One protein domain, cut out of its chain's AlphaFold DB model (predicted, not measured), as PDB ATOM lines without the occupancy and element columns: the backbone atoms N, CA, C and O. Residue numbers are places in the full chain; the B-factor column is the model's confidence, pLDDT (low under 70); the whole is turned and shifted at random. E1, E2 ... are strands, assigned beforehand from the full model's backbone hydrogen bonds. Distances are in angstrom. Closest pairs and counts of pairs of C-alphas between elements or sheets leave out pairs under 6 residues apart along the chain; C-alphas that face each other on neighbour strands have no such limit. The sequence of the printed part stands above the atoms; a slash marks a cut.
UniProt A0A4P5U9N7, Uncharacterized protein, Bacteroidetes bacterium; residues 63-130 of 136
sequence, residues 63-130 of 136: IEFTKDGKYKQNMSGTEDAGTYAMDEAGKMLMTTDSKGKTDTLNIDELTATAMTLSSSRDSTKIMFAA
ATOM      1  N   ILE A  63     -12.793   6.867  10.192       86.50
ATOM      2  CA  ILE A  63     -12.402   8.267  10.195       86.50
ATOM      3  C   ILE A  63     -13.333   9.018  11.142       86.50
ATOM      4  O   ILE A  63     -14.549   8.846  11.102       86.50
ATOM      5  N   GLU A  64     -12.754   9.824  12.018       89.69
ATOM      6  CA  GLU A  64     -13.467  10.640  12.992       89.69
ATOM      7  C   GLU A  64     -13.111  12.105  12.757       89.69
ATOM      8  O   GLU A  64     -11.931  12.459  12.683       89.69
ATOM      9  N   PHE A  65     -14.129  12.958  12.666       89.94
ATOM     10  CA  PHE A  65     -13.983  14.403  12.516       89.94
ATOM     11  C   PHE A  65     -14.491  15.106  13.769       89.94
ATOM     12  O   PHE A  65     -15.617  14.875  14.213       89.94
ATOM     13  N   THR A  66     -13.687  16.010  14.319       92.50
ATOM     14  CA  THR A  66     -14.049  16.804  15.492       92.50
ATOM     15  C   THR A  66     -14.316  18.254  15.106       92.50
ATOM     16  O   THR A  66     -13.641  18.842  14.266       92.50
ATOM     17  N   LYS A  67     -15.290  18.884  15.772       90.75
ATOM     18  CA  LYS A  67     -15.732  20.265  15.483       90.75
ATOM     19  C   LYS A  67     -14.636  21.343  15.547       90.75
ATOM     20  O   LYS A  67     -14.876  22.467  15.126       90.75
ATOM     21  N   ASP A  68     -13.476  21.038  16.126       93.75
ATOM     22  CA  ASP A  68     -12.310  21.924  16.198       93.75
ATOM     23  C   ASP A  68     -11.414  21.849  14.946       93.75
ATOM     24  O   ASP A  68     -10.315  22.400  14.955       93.75
ATOM     25  N   GLY A  69     -11.870  21.186  13.877       93.12
ATOM     26  CA  GLY A  69     -11.146  21.091  12.608       93.12
ATOM     27  C   GLY A  69     -10.037  20.042  12.617       93.12
ATOM     28  O   GLY A  69      -9.112  20.120  11.810       93.12
ATOM     29  N   LYS A  70     -10.095  19.066  13.531       95.44
ATOM     30  CA  LYS A  70      -9.162  17.935  13.570       95.44
ATOM     31  C   LYS A  70      -9.831  16.656  13.104       95.44
ATOM     32  O   LYS A  70     -11.037  16.481  13.242       95.44
ATOM     33  N   TYR A  71      -9.034  15.758  12.545       93.44
ATOM     34  CA  TYR A  71      -9.500  14.416  12.233       93.44
ATOM     35  C   TYR A  71      -8.511  13.373  12.742       93.44
ATOM     36  O   TYR A  71      -7.321  13.651  12.932       93.44
ATOM     37  N   LYS A  72      -9.023  12.165  12.946       93.31
ATOM     38  CA  LYS A  72      -8.236  10.950  13.138       93.31
ATOM     39  C   LYS A  72      -8.753   9.883  12.196       93.31
ATOM     40  O   LYS A  72      -9.942   9.854  11.897       93.31
ATOM     41  N   GLN A  73      -7.870   9.020  11.732       88.31
ATOM     42  CA  GLN A  73      -8.243   7.891  10.901       88.31
ATOM     43  C   GLN A  73      -7.443   6.658  11.286       88.31
ATOM     44  O   GLN A  73      -6.290   6.762  11.703       88.31
ATOM     45  N   ASN A  74      -8.039   5.496  11.060       86.88
ATOM     46  CA  ASN A  74      -7.329   4.236  10.975       86.88
ATOM     47  C   ASN A  74      -7.575   3.657   9.589       86.88
ATOM     48  O   ASN A  74      -8.719   3.459   9.190       86.88
ATOM     49  N   MET A  75      -6.500   3.402   8.853       78.56
ATOM     50  CA  MET A  75      -6.561   2.731   7.560       78.56
ATOM     51  C   MET A  75      -5.672   1.495   7.626       78.56
ATOM     52  O   MET A  75      -4.452   1.599   7.759       78.56
ATOM     53  N   SER A  76      -6.291   0.313   7.563       76.50
ATOM     54  CA  SER A  76      -5.593  -0.982   7.604       76.50
ATOM     55  C   SER A  76      -4.645  -1.136   8.808       76.50
ATOM     56  O   SER A  76      -3.536  -1.653   8.677       76.50
ATOM     57  N   GLY A  77      -5.061  -0.658   9.984       77.50
ATOM     58  CA  GLY A  77      -4.291  -0.749  11.228       77.50
ATOM     59  C   GLY A  77      -3.234   0.343  11.411       77.50
ATOM     60  O   GLY A  77      -2.540   0.337  12.425       77.50
ATOM     61  N   THR A  78      -3.103   1.276  10.465       82.31
ATOM     62  CA  THR A  78      -2.250   2.459  10.625       82.31
ATOM     63  C   THR A  78      -3.106   3.638  11.054       82.31
ATOM     64  O   THR A  78      -3.985   4.068  10.306       82.31
ATOM     65  N   GLU A  79      -2.838   4.159  12.249       90.00
ATOM     66  CA  GLU A  79      -3.466   5.383  12.736       90.00
ATOM     67  C   GLU A  79      -2.719   6.620  12.247       90.00
ATOM     68  O   GLU A  79      -1.487   6.669  12.238       90.00
ATOM     69  N   ASP A  80      -3.483   7.635  11.865       91.56
ATOM     70  CA  ASP A  80      -2.982   8.951  11.503       91.56
ATOM     71  C   ASP A  80      -3.957  10.028  11.993       91.56
ATOM     72  O   ASP A  80      -5.149   9.783  12.200       91.56
ATOM     73  N   ALA A  81      -3.434  11.224  12.227       94.31
ATOM     74  CA  ALA A  81      -4.192  12.343  12.758       94.31
ATOM     75  C   ALA A  81      -3.729  13.642  12.114       94.31
ATOM     76  O   ALA A  81      -2.556  13.805  11.778       94.31
ATOM     77  N   GLY A  82      -4.648  14.590  11.994       95.44
ATOM     78  CA  GLY A  82      -4.370  15.817  11.278       95.44
ATOM     79  C   GLY A  82      -5.456  16.864  11.436       95.44
ATOM     80  O   GLY A  82      -6.232  16.858  12.395       95.44
ATOM     81  N   THR A  83      -5.501  17.775  10.474       96.69
ATOM     82  CA  THR A  83      -6.538  18.808  10.385       96.69
ATOM     83  C   THR A  83      -7.380  18.615   9.141       96.69
ATOM     84  O   THR A  83      -6.914  18.051   8.150       96.69
ATOM     85  N   TYR A  84      -8.629  19.058   9.196       94.69
ATOM     86  CA  TYR A  84      -9.503  19.079   8.037       94.69
ATOM     87  C   TYR A  84     -10.186  20.434   7.890       94.69
ATOM     88  O   TYR A  84     -10.428  21.147   8.864       94.69
ATOM     89  N   ALA A  85     -10.521  20.764   6.652       93.50
ATOM     90  CA  ALA A  85     -11.359  21.895   6.303       93.50
ATOM     91  C   ALA A  85     -12.368  21.455   5.242       93.50
ATOM     92  O   ALA A  85     -12.049  20.643   4.373       93.50
ATOM     93  N   MET A  86     -13.577  22.001   5.317       91.56
ATOM     94  CA  MET A  86     -14.568  21.891   4.251       91.56
ATOM     95  C   MET A  86     -14.698  23.231   3.535       91.56
ATOM     96  O   MET A  86     -14.474  24.283   4.138       91.56
ATOM     97  N   ASP A  87     -15.039  23.192   2.252       91.06
ATOM     98  CA  ASP A  87     -15.409  24.399   1.521       91.06
ATOM     99  C   ASP A  87     -16.766  24.950   1.997       91.06
ATOM    100  O   ASP A  87     -17.559  24.261   2.640       91.06
ATOM    101  N   GLU A  88     -17.057  26.212   1.668       86.56
ATOM    102  CA  GLU A  88     -18.305  26.877   2.080       86.56
ATOM    103  C   GLU A  88     -19.564  26.175   1.547       86.56
ATOM    104  O   GLU A  88     -20.640  26.285   2.133       86.56
ATOM    105  N   ALA A  89     -19.431  25.437   0.440       86.44
ATOM    106  CA  ALA A  89     -20.514  24.675  -0.168       86.44
ATOM    107  C   ALA A  89     -20.707  23.274   0.445       86.44
ATOM    108  O   ALA A  89     -21.696  22.619   0.112       86.44
ATOM    109  N   GLY A  90     -19.785  22.800   1.293       83.44
ATOM    110  CA  GLY A  90     -19.810  21.455   1.876       83.44
ATOM    111  C   GLY A  90     -19.642  20.327   0.851       83.44
ATOM    112  O   GLY A  90     -20.162  19.232   1.052       83.44
ATOM    113  N   LYS A  91     -18.969  20.596  -0.269       89.62
ATOM    114  CA  LYS A  91     -18.741  19.660  -1.379       89.62
ATOM    115  C   LYS A  91     -17.310  19.151  -1.458       89.62
ATOM    116  O   LYS A  91     -17.066  18.163  -2.145       89.62
ATOM    117  N   MET A  92     -16.366  19.812  -0.798       90.19
ATOM    118  CA  MET A  92     -14.965  19.412  -0.794       90.19
ATOM    119  C   MET A  92     -14.449  19.298   0.632       90.19
ATOM    120  O   MET A  92     -14.651  20.191   1.452       90.19
ATOM    121  N   LEU A  93     -13.735  18.211   0.894       91.38
ATOM    122  CA  LEU A  93     -13.008  17.951   2.124       91.38
ATOM    123  C   LEU A  93     -11.509  18.029   1.829       91.38
ATOM    124  O   LEU A  93     -10.986  17.270   1.015       91.38
ATOM    125  N   MET A  94     -10.809  18.925   2.512       92.69
ATOM    126  CA  MET A  94      -9.353  18.980   2.513       92.69
ATOM    127  C   MET A  94      -8.838  18.414   3.831       92.69
ATOM    128  O   MET A  94      -9.211  18.910   4.890       92.69
ATOM    129  N   THR A  95      -7.968  17.411   3.773       91.88
ATOM    130  CA  THR A  95      -7.274  16.854   4.940       91.88
ATOM    131  C   THR A  95      -5.789  17.181   4.865       91.88
ATOM    132  O   THR A  95      -5.200  17.221   3.786       91.88
ATOM    133  N   THR A  96      -5.181  17.447   6.018       94.31
ATOM    134  CA  THR A  96      -3.733  17.623   6.170       94.31
ATOM    135  C   THR A  96      -3.247  16.676   7.251       94.31
ATOM    136  O   THR A  96      -3.650  16.837   8.405       94.31
ATOM    137  N   ASP A  97      -2.414  15.705   6.882       92.19
ATOM    138  CA  ASP A  97      -1.903  14.690   7.805       92.19
ATOM    139  C   ASP A  97      -0.847  15.243   8.780       92.19
ATOM    140  O   ASP A  97      -0.393  16.389   8.687       92.19
ATOM    141  N   SER A  98      -0.420  14.397   9.717       91.00
ATOM    142  CA  SER A  98       0.621  14.713  10.704       91.00
ATOM    143  C   SER A  98       1.984  15.086  10.095       91.00
ATOM    144  O   SER A  98       2.823  15.683  10.774       91.00
ATOM    145  N   LYS A  99       2.217  14.763   8.816       91.31
ATOM    146  CA  LYS A  99       3.442  15.060   8.057       91.31
ATOM    147  C   LYS A  99       3.296  16.304   7.176       91.31
ATOM    148  O   LYS A  99       4.248  16.666   6.485       91.31
ATOM    149  N   GLY A 100       2.137  16.965   7.201       90.00
ATOM    150  CA  GLY A 100       1.837  18.148   6.398       90.00
ATOM    151  C   GLY A 100       1.446  17.842   4.950       90.00
ATOM    152  O   GLY A 100       1.398  18.759   4.129       90.00
ATOM    153  N   LYS A 101       1.175  16.580   4.605       90.69
ATOM    154  CA  LYS A 101       0.666  16.213   3.283       90.69
ATOM    155  C   LYS A 101      -0.814  16.562   3.201       90.69
ATOM    156  O   LYS A 101      -1.598  16.177   4.064       90.69
ATOM    157  N   THR A 102      -1.189  17.253   2.130       91.50
ATOM    158  CA  THR A 102      -2.567  17.678   1.878       91.50
ATOM    159  C   THR A 102      -3.237  16.824   0.807       91.50
ATOM    160  O   THR A 102      -2.728  16.716  -0.318       91.50
ATOM    161  N   ASP A 103      -4.419  16.307   1.114       87.88
ATOM    162  CA  ASP A 103      -5.286  15.626   0.158       87.88
ATOM    163  C   ASP A 103      -6.650  16.327   0.078       87.88
ATOM    164  O   ASP A 103      -7.133  16.926   1.038       87.88
ATOM    165  N   THR A 104      -7.243  16.316  -1.116       90.00
ATOM    166  CA  THR A 104      -8.527  16.966  -1.402       90.00
ATOM    167  C   THR A 104      -9.469  15.935  -1.991       90.00
ATOM    168  O   THR A 104      -9.155  15.312  -3.008       90.00
ATOM    169  N   LEU A 105     -10.613  15.769  -1.343       90.06
ATOM    170  CA  LEU A 105     -11.641  14.797  -1.671       90.06
ATOM    171  C   LEU A 105     -12.941  15.536  -1.976       90.06
ATOM    172  O   LEU A 105     -13.286  16.504  -1.299       90.06
ATOM    173  N   ASN A 106     -13.671  15.071  -2.980       92.44
ATOM    174  CA  ASN A 106     -15.039  15.510  -3.204       92.44
ATOM    175  C   ASN A 106     -15.970  14.711  -2.293       92.44
ATOM    176  O   ASN A 106     -15.775  13.512  -2.088       92.44
ATOM    177  N   ILE A 107     -16.992  15.378  -1.779       92.25
ATOM    178  CA  ILE A 107     -18.076  14.774  -1.020       92.25
ATOM    179  C   ILE A 107     -19.198  14.481  -2.020       92.25
ATOM    180  O   ILE A 107     -19.921  15.386  -2.439       92.25
ATOM    181  N   ASP A 108     -19.310  13.221  -2.438       90.19
ATOM    182  CA  ASP A 108     -20.352  12.767  -3.368       90.19
ATOM    183  C   ASP A 108     -21.698  12.601  -2.638       90.19
ATOM    184  O   ASP A 108     -22.761  12.853  -3.204       90.19
ATOM    185  N   GLU A 109     -21.646  12.174  -1.374       89.81
ATOM    186  CA  GLU A 109     -22.807  11.967  -0.510       89.81
ATOM    187  C   GLU A 109     -22.437  12.285   0.939       89.81
ATOM    188  O   GLU A 109     -21.388  11.856   1.421       89.81
ATOM    189  N   LEU A 110     -23.309  13.013   1.635       89.38
ATOM    190  CA  LEU A 110     -23.194  13.266   3.068       89.38
ATOM    191  C   LEU A 110     -24.590  13.305   3.688       89.38
ATOM    192  O   LEU A 110     -25.385  14.207   3.426       89.38
ATOM    193  N   THR A 111     -24.882  12.310   4.512       88.88
ATOM    194  CA  THR A 111     -26.123  12.185   5.277       88.88
ATOM    195  C   THR A 111     -25.794  11.929   6.747       88.88
ATOM    196  O   THR A 111     -24.631  11.819   7.129       88.88
ATOM    197  N   ALA A 112     -26.817  11.826   7.599       84.69
ATOM    198  CA  ALA A 112     -26.616  11.509   9.013       84.69
ATOM    199  C   ALA A 112     -25.978  10.125   9.241       84.69
ATOM    200  O   ALA A 112     -25.393   9.901  10.297       84.69
ATOM    201  N   THR A 113     -26.104   9.206   8.277       85.06
ATOM    202  CA  THR A 113     -25.683   7.805   8.419       85.06
ATOM    203  C   THR A 113     -24.738   7.325   7.321       85.06
ATOM    204  O   THR A 113     -24.277   6.190   7.377       85.06
ATOM    205  N   ALA A 114     -24.420   8.152   6.326       85.06
ATOM    206  CA  ALA A 114     -23.540   7.763   5.231       85.06
ATOM    207  C   ALA A 114     -22.701   8.939   4.732       85.06
ATOM    208  O   ALA A 114     -23.174  10.072   4.649       85.06
ATOM    209  N   MET A 115     -21.463   8.641   4.350       87.56
ATOM    210  CA  MET A 115     -20.562   9.567   3.683       87.56
ATOM    211  C   MET A 115     -19.835   8.851   2.544       87.56
ATOM    212  O   MET A 115     -19.171   7.837   2.763       87.56
ATOM    213  N   THR A 116     -19.908   9.411   1.339       88.56
ATOM    214  CA  THR A 116     -19.157   8.935   0.173       88.56
ATOM    215  C   THR A 116     -18.181  10.013  -0.269       88.56
ATOM    216  O   THR A 116     -18.583  11.120  -0.628       88.56
ATOM    217  N   LEU A 117     -16.892   9.678  -0.264       88.38
ATOM    218  CA  LEU A 117     -15.804  10.539  -0.711       88.38
ATOM    219  C   LEU A 117     -15.222  10.015  -2.023       88.38
ATOM    220  O   LEU A 117     -15.012   8.809  -2.173       88.38
ATOM    221  N   SER A 118     -14.908  10.912  -2.954       88.19
ATOM    222  CA  SER A 118     -14.184  10.581  -4.183       88.19
ATOM    223  C   SER A 118     -12.904  11.400  -4.313       88.19
ATOM    224  O   SER A 118     -12.859  12.595  -4.020       88.19
ATOM    225  N   SER A 119     -11.827  10.749  -4.741       82.75
ATOM    226  CA  SER A 119     -10.588  11.437  -5.094       82.75
ATOM    227  C   SER A 119     -10.721  12.031  -6.495       82.75
ATOM    228  O   SER A 119     -11.242  11.402  -7.412       82.75
ATOM    229  N   SER A 120     -10.249  13.263  -6.684       72.00
ATOM    230  CA  SER A 120     -10.141  13.861  -8.024       72.00
ATOM    231  C   SER A 120      -8.886  13.398  -8.773       72.00
ATOM    232  O   SER A 120      -8.786  13.592  -9.983       72.00
ATOM    233  N   ARG A 121      -7.920  12.799  -8.058       71.38
ATOM    234  CA  ARG A 121      -6.621  12.374  -8.605       71.38
ATOM    235  C   ARG A 121      -6.641  10.938  -9.121       71.38
ATOM    236  O   ARG A 121      -5.904  10.612 -10.046       71.38
ATOM    237  N   ASP A 122      -7.475  10.096  -8.531       71.81
ATOM    238  CA  ASP A 122      -7.657   8.699  -8.908       71.81
ATOM    239  C   ASP A 122      -9.137   8.325  -8.787       71.81
ATOM    240  O   ASP A 122      -9.896   8.959  -8.065       71.81
ATOM    241  N   SER A 123      -9.584   7.297  -9.510       72.12
ATOM    242  CA  SER A 123     -10.985   6.848  -9.488       72.12
ATOM    243  C   SER A 123     -11.378   6.149  -8.175       72.12
ATOM    244  O   SER A 123     -12.267   5.294  -8.168       72.12
ATOM    245  N   THR A 124     -10.688   6.448  -7.072       74.19
ATOM    246  CA  THR A 124     -10.940   5.864  -5.759       74.19
ATOM    247  C   THR A 124     -12.174   6.509  -5.154       74.19
ATOM    248  O   THR A 124     -12.281   7.733  -5.052       74.19
ATOM    249  N   LYS A 125     -13.100   5.655  -4.718       80.56
ATOM    250  CA  LYS A 125     -14.242   6.033  -3.893       80.56
ATOM    251  C   LYS A 125     -14.125   5.365  -2.537       80.56
ATOM    252  O   LYS A 125     -13.866   4.164  -2.459       80.56
ATOM    253  N   ILE A 126     -14.334   6.148  -1.491       80.19
ATOM    254  CA  ILE A 126     -14.332   5.694  -0.108       80.19
ATOM    255  C   ILE A 126     -15.744   5.901   0.423       80.19
ATOM    256  O   ILE A 126     -16.261   7.014   0.401       80.19
ATOM    257  N   MET A 127     -16.375   4.816   0.855       82.44
ATOM    258  CA  MET A 127     -17.726   4.835   1.402       82.44
ATOM    259  C   MET A 127     -17.650   4.490   2.879       82.44
ATOM    260  O   MET A 127     -17.144   3.429   3.242       82.44
ATOM    261  N   PHE A 128     -18.171   5.384   3.704       78.88
ATOM    262  CA  PHE A 128     -18.357   5.176   5.126       78.88
ATOM    263  C   PHE A 128     -19.854   5.117   5.400       78.88
ATOM    264  O   PHE A 128     -20.596   6.027   5.034       78.88
ATOM    265  N   ALA A 129     -20.295   4.048   6.052       76.12
ATOM    266  CA  ALA A 129     -21.593   4.009   6.703       76.12
ATOM    267  C   ALA A 129     -21.346   4.245   8.193       76.12
ATOM    268  O   ALA A 129     -20.451   3.628   8.769       76.12
ATOM    269  N   ALA A 130     -22.099   5.153   8.806       64.88
ATOM    270  CA  ALA A 130     -22.117   5.245  10.255       64.88
ATOM    271  C   ALA A 130     -22.724   3.942  10.781       64.88
ATOM    272  O   ALA A 130     -23.829   3.572  10.377       64.88
TER     273      ALA A 130
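AT A GLANCE: This is residues 63 to 130 of the 136 residues of an uncharacterized protein of Bacteroidetes bacterium (UniProt A0A4P5U9N7). One seven-strand sheet curls like part of a barrel, strand beside strand from E1 to E7, and stays open between its edge strands E1 and E7. Bends in the two longest strands, E3 and E5, turn the wall. The 68 printed residues hold seven named strands, E1 to E7 in chain order, and no named helix; the class is all strand. The sheet order is E1, E2, E3, E4, E5, E6, E7, all antiparallel: a meander, each strand the antiparallel neighbour of the one before. The whole is compact, with a radius of gyration of the C-alphas of 11.6 A and spans of 27 by 27 by 26 A.

HOW THE PARTS SIT: E1, residues 63 to 66, forms a hairpin with E2, residues 70 to 75; N 64 and O 72 are 2.8 A apart. E3, residues 78 to 86, pairs with E2 over residues 78 to 83, with N 73 and O 80 at 2.9 A. E3 bends by 59 degrees at residue 83 and pairs over residues 83 to 86 with E4, residues 92 to 96; N 94 and O 85 are 2.8 A apart. E5, residues 102 to 110, is the next neighbour, with N 105 and O 93 at 2.8 A, and bends by 61 degrees at residue 107. E6, residues 114 to 119, follows, with N 106 and O 118 at 2.8 A. E7, residues 125 to 129, is an edge strand, with N 117 and O 126 at 2.8 A. E1 and E7 are only just apart, closest 8.4 A.

IN THESE COORDINATES: E1 begins at C-alpha 63, (-12.402, 8.267, 10.195). E3 is 23.9 A long and E5 21.1 A; E6 is 17.0 A and E2 16.6 A. E7 ends at C-alpha 129, (-21.593, 4.009, 6.703).

THE WHOLE: The two C-alphas farthest apart, of Gly 77 and Glu 88, are 32.3 A apart. The printed part has no cut, and the six links are tight. The strongly twisted sheet has C-alphas up to 9.8 A off its best plane. Mean pLDDT of the printed part is 87.2; residue 130 is under 70.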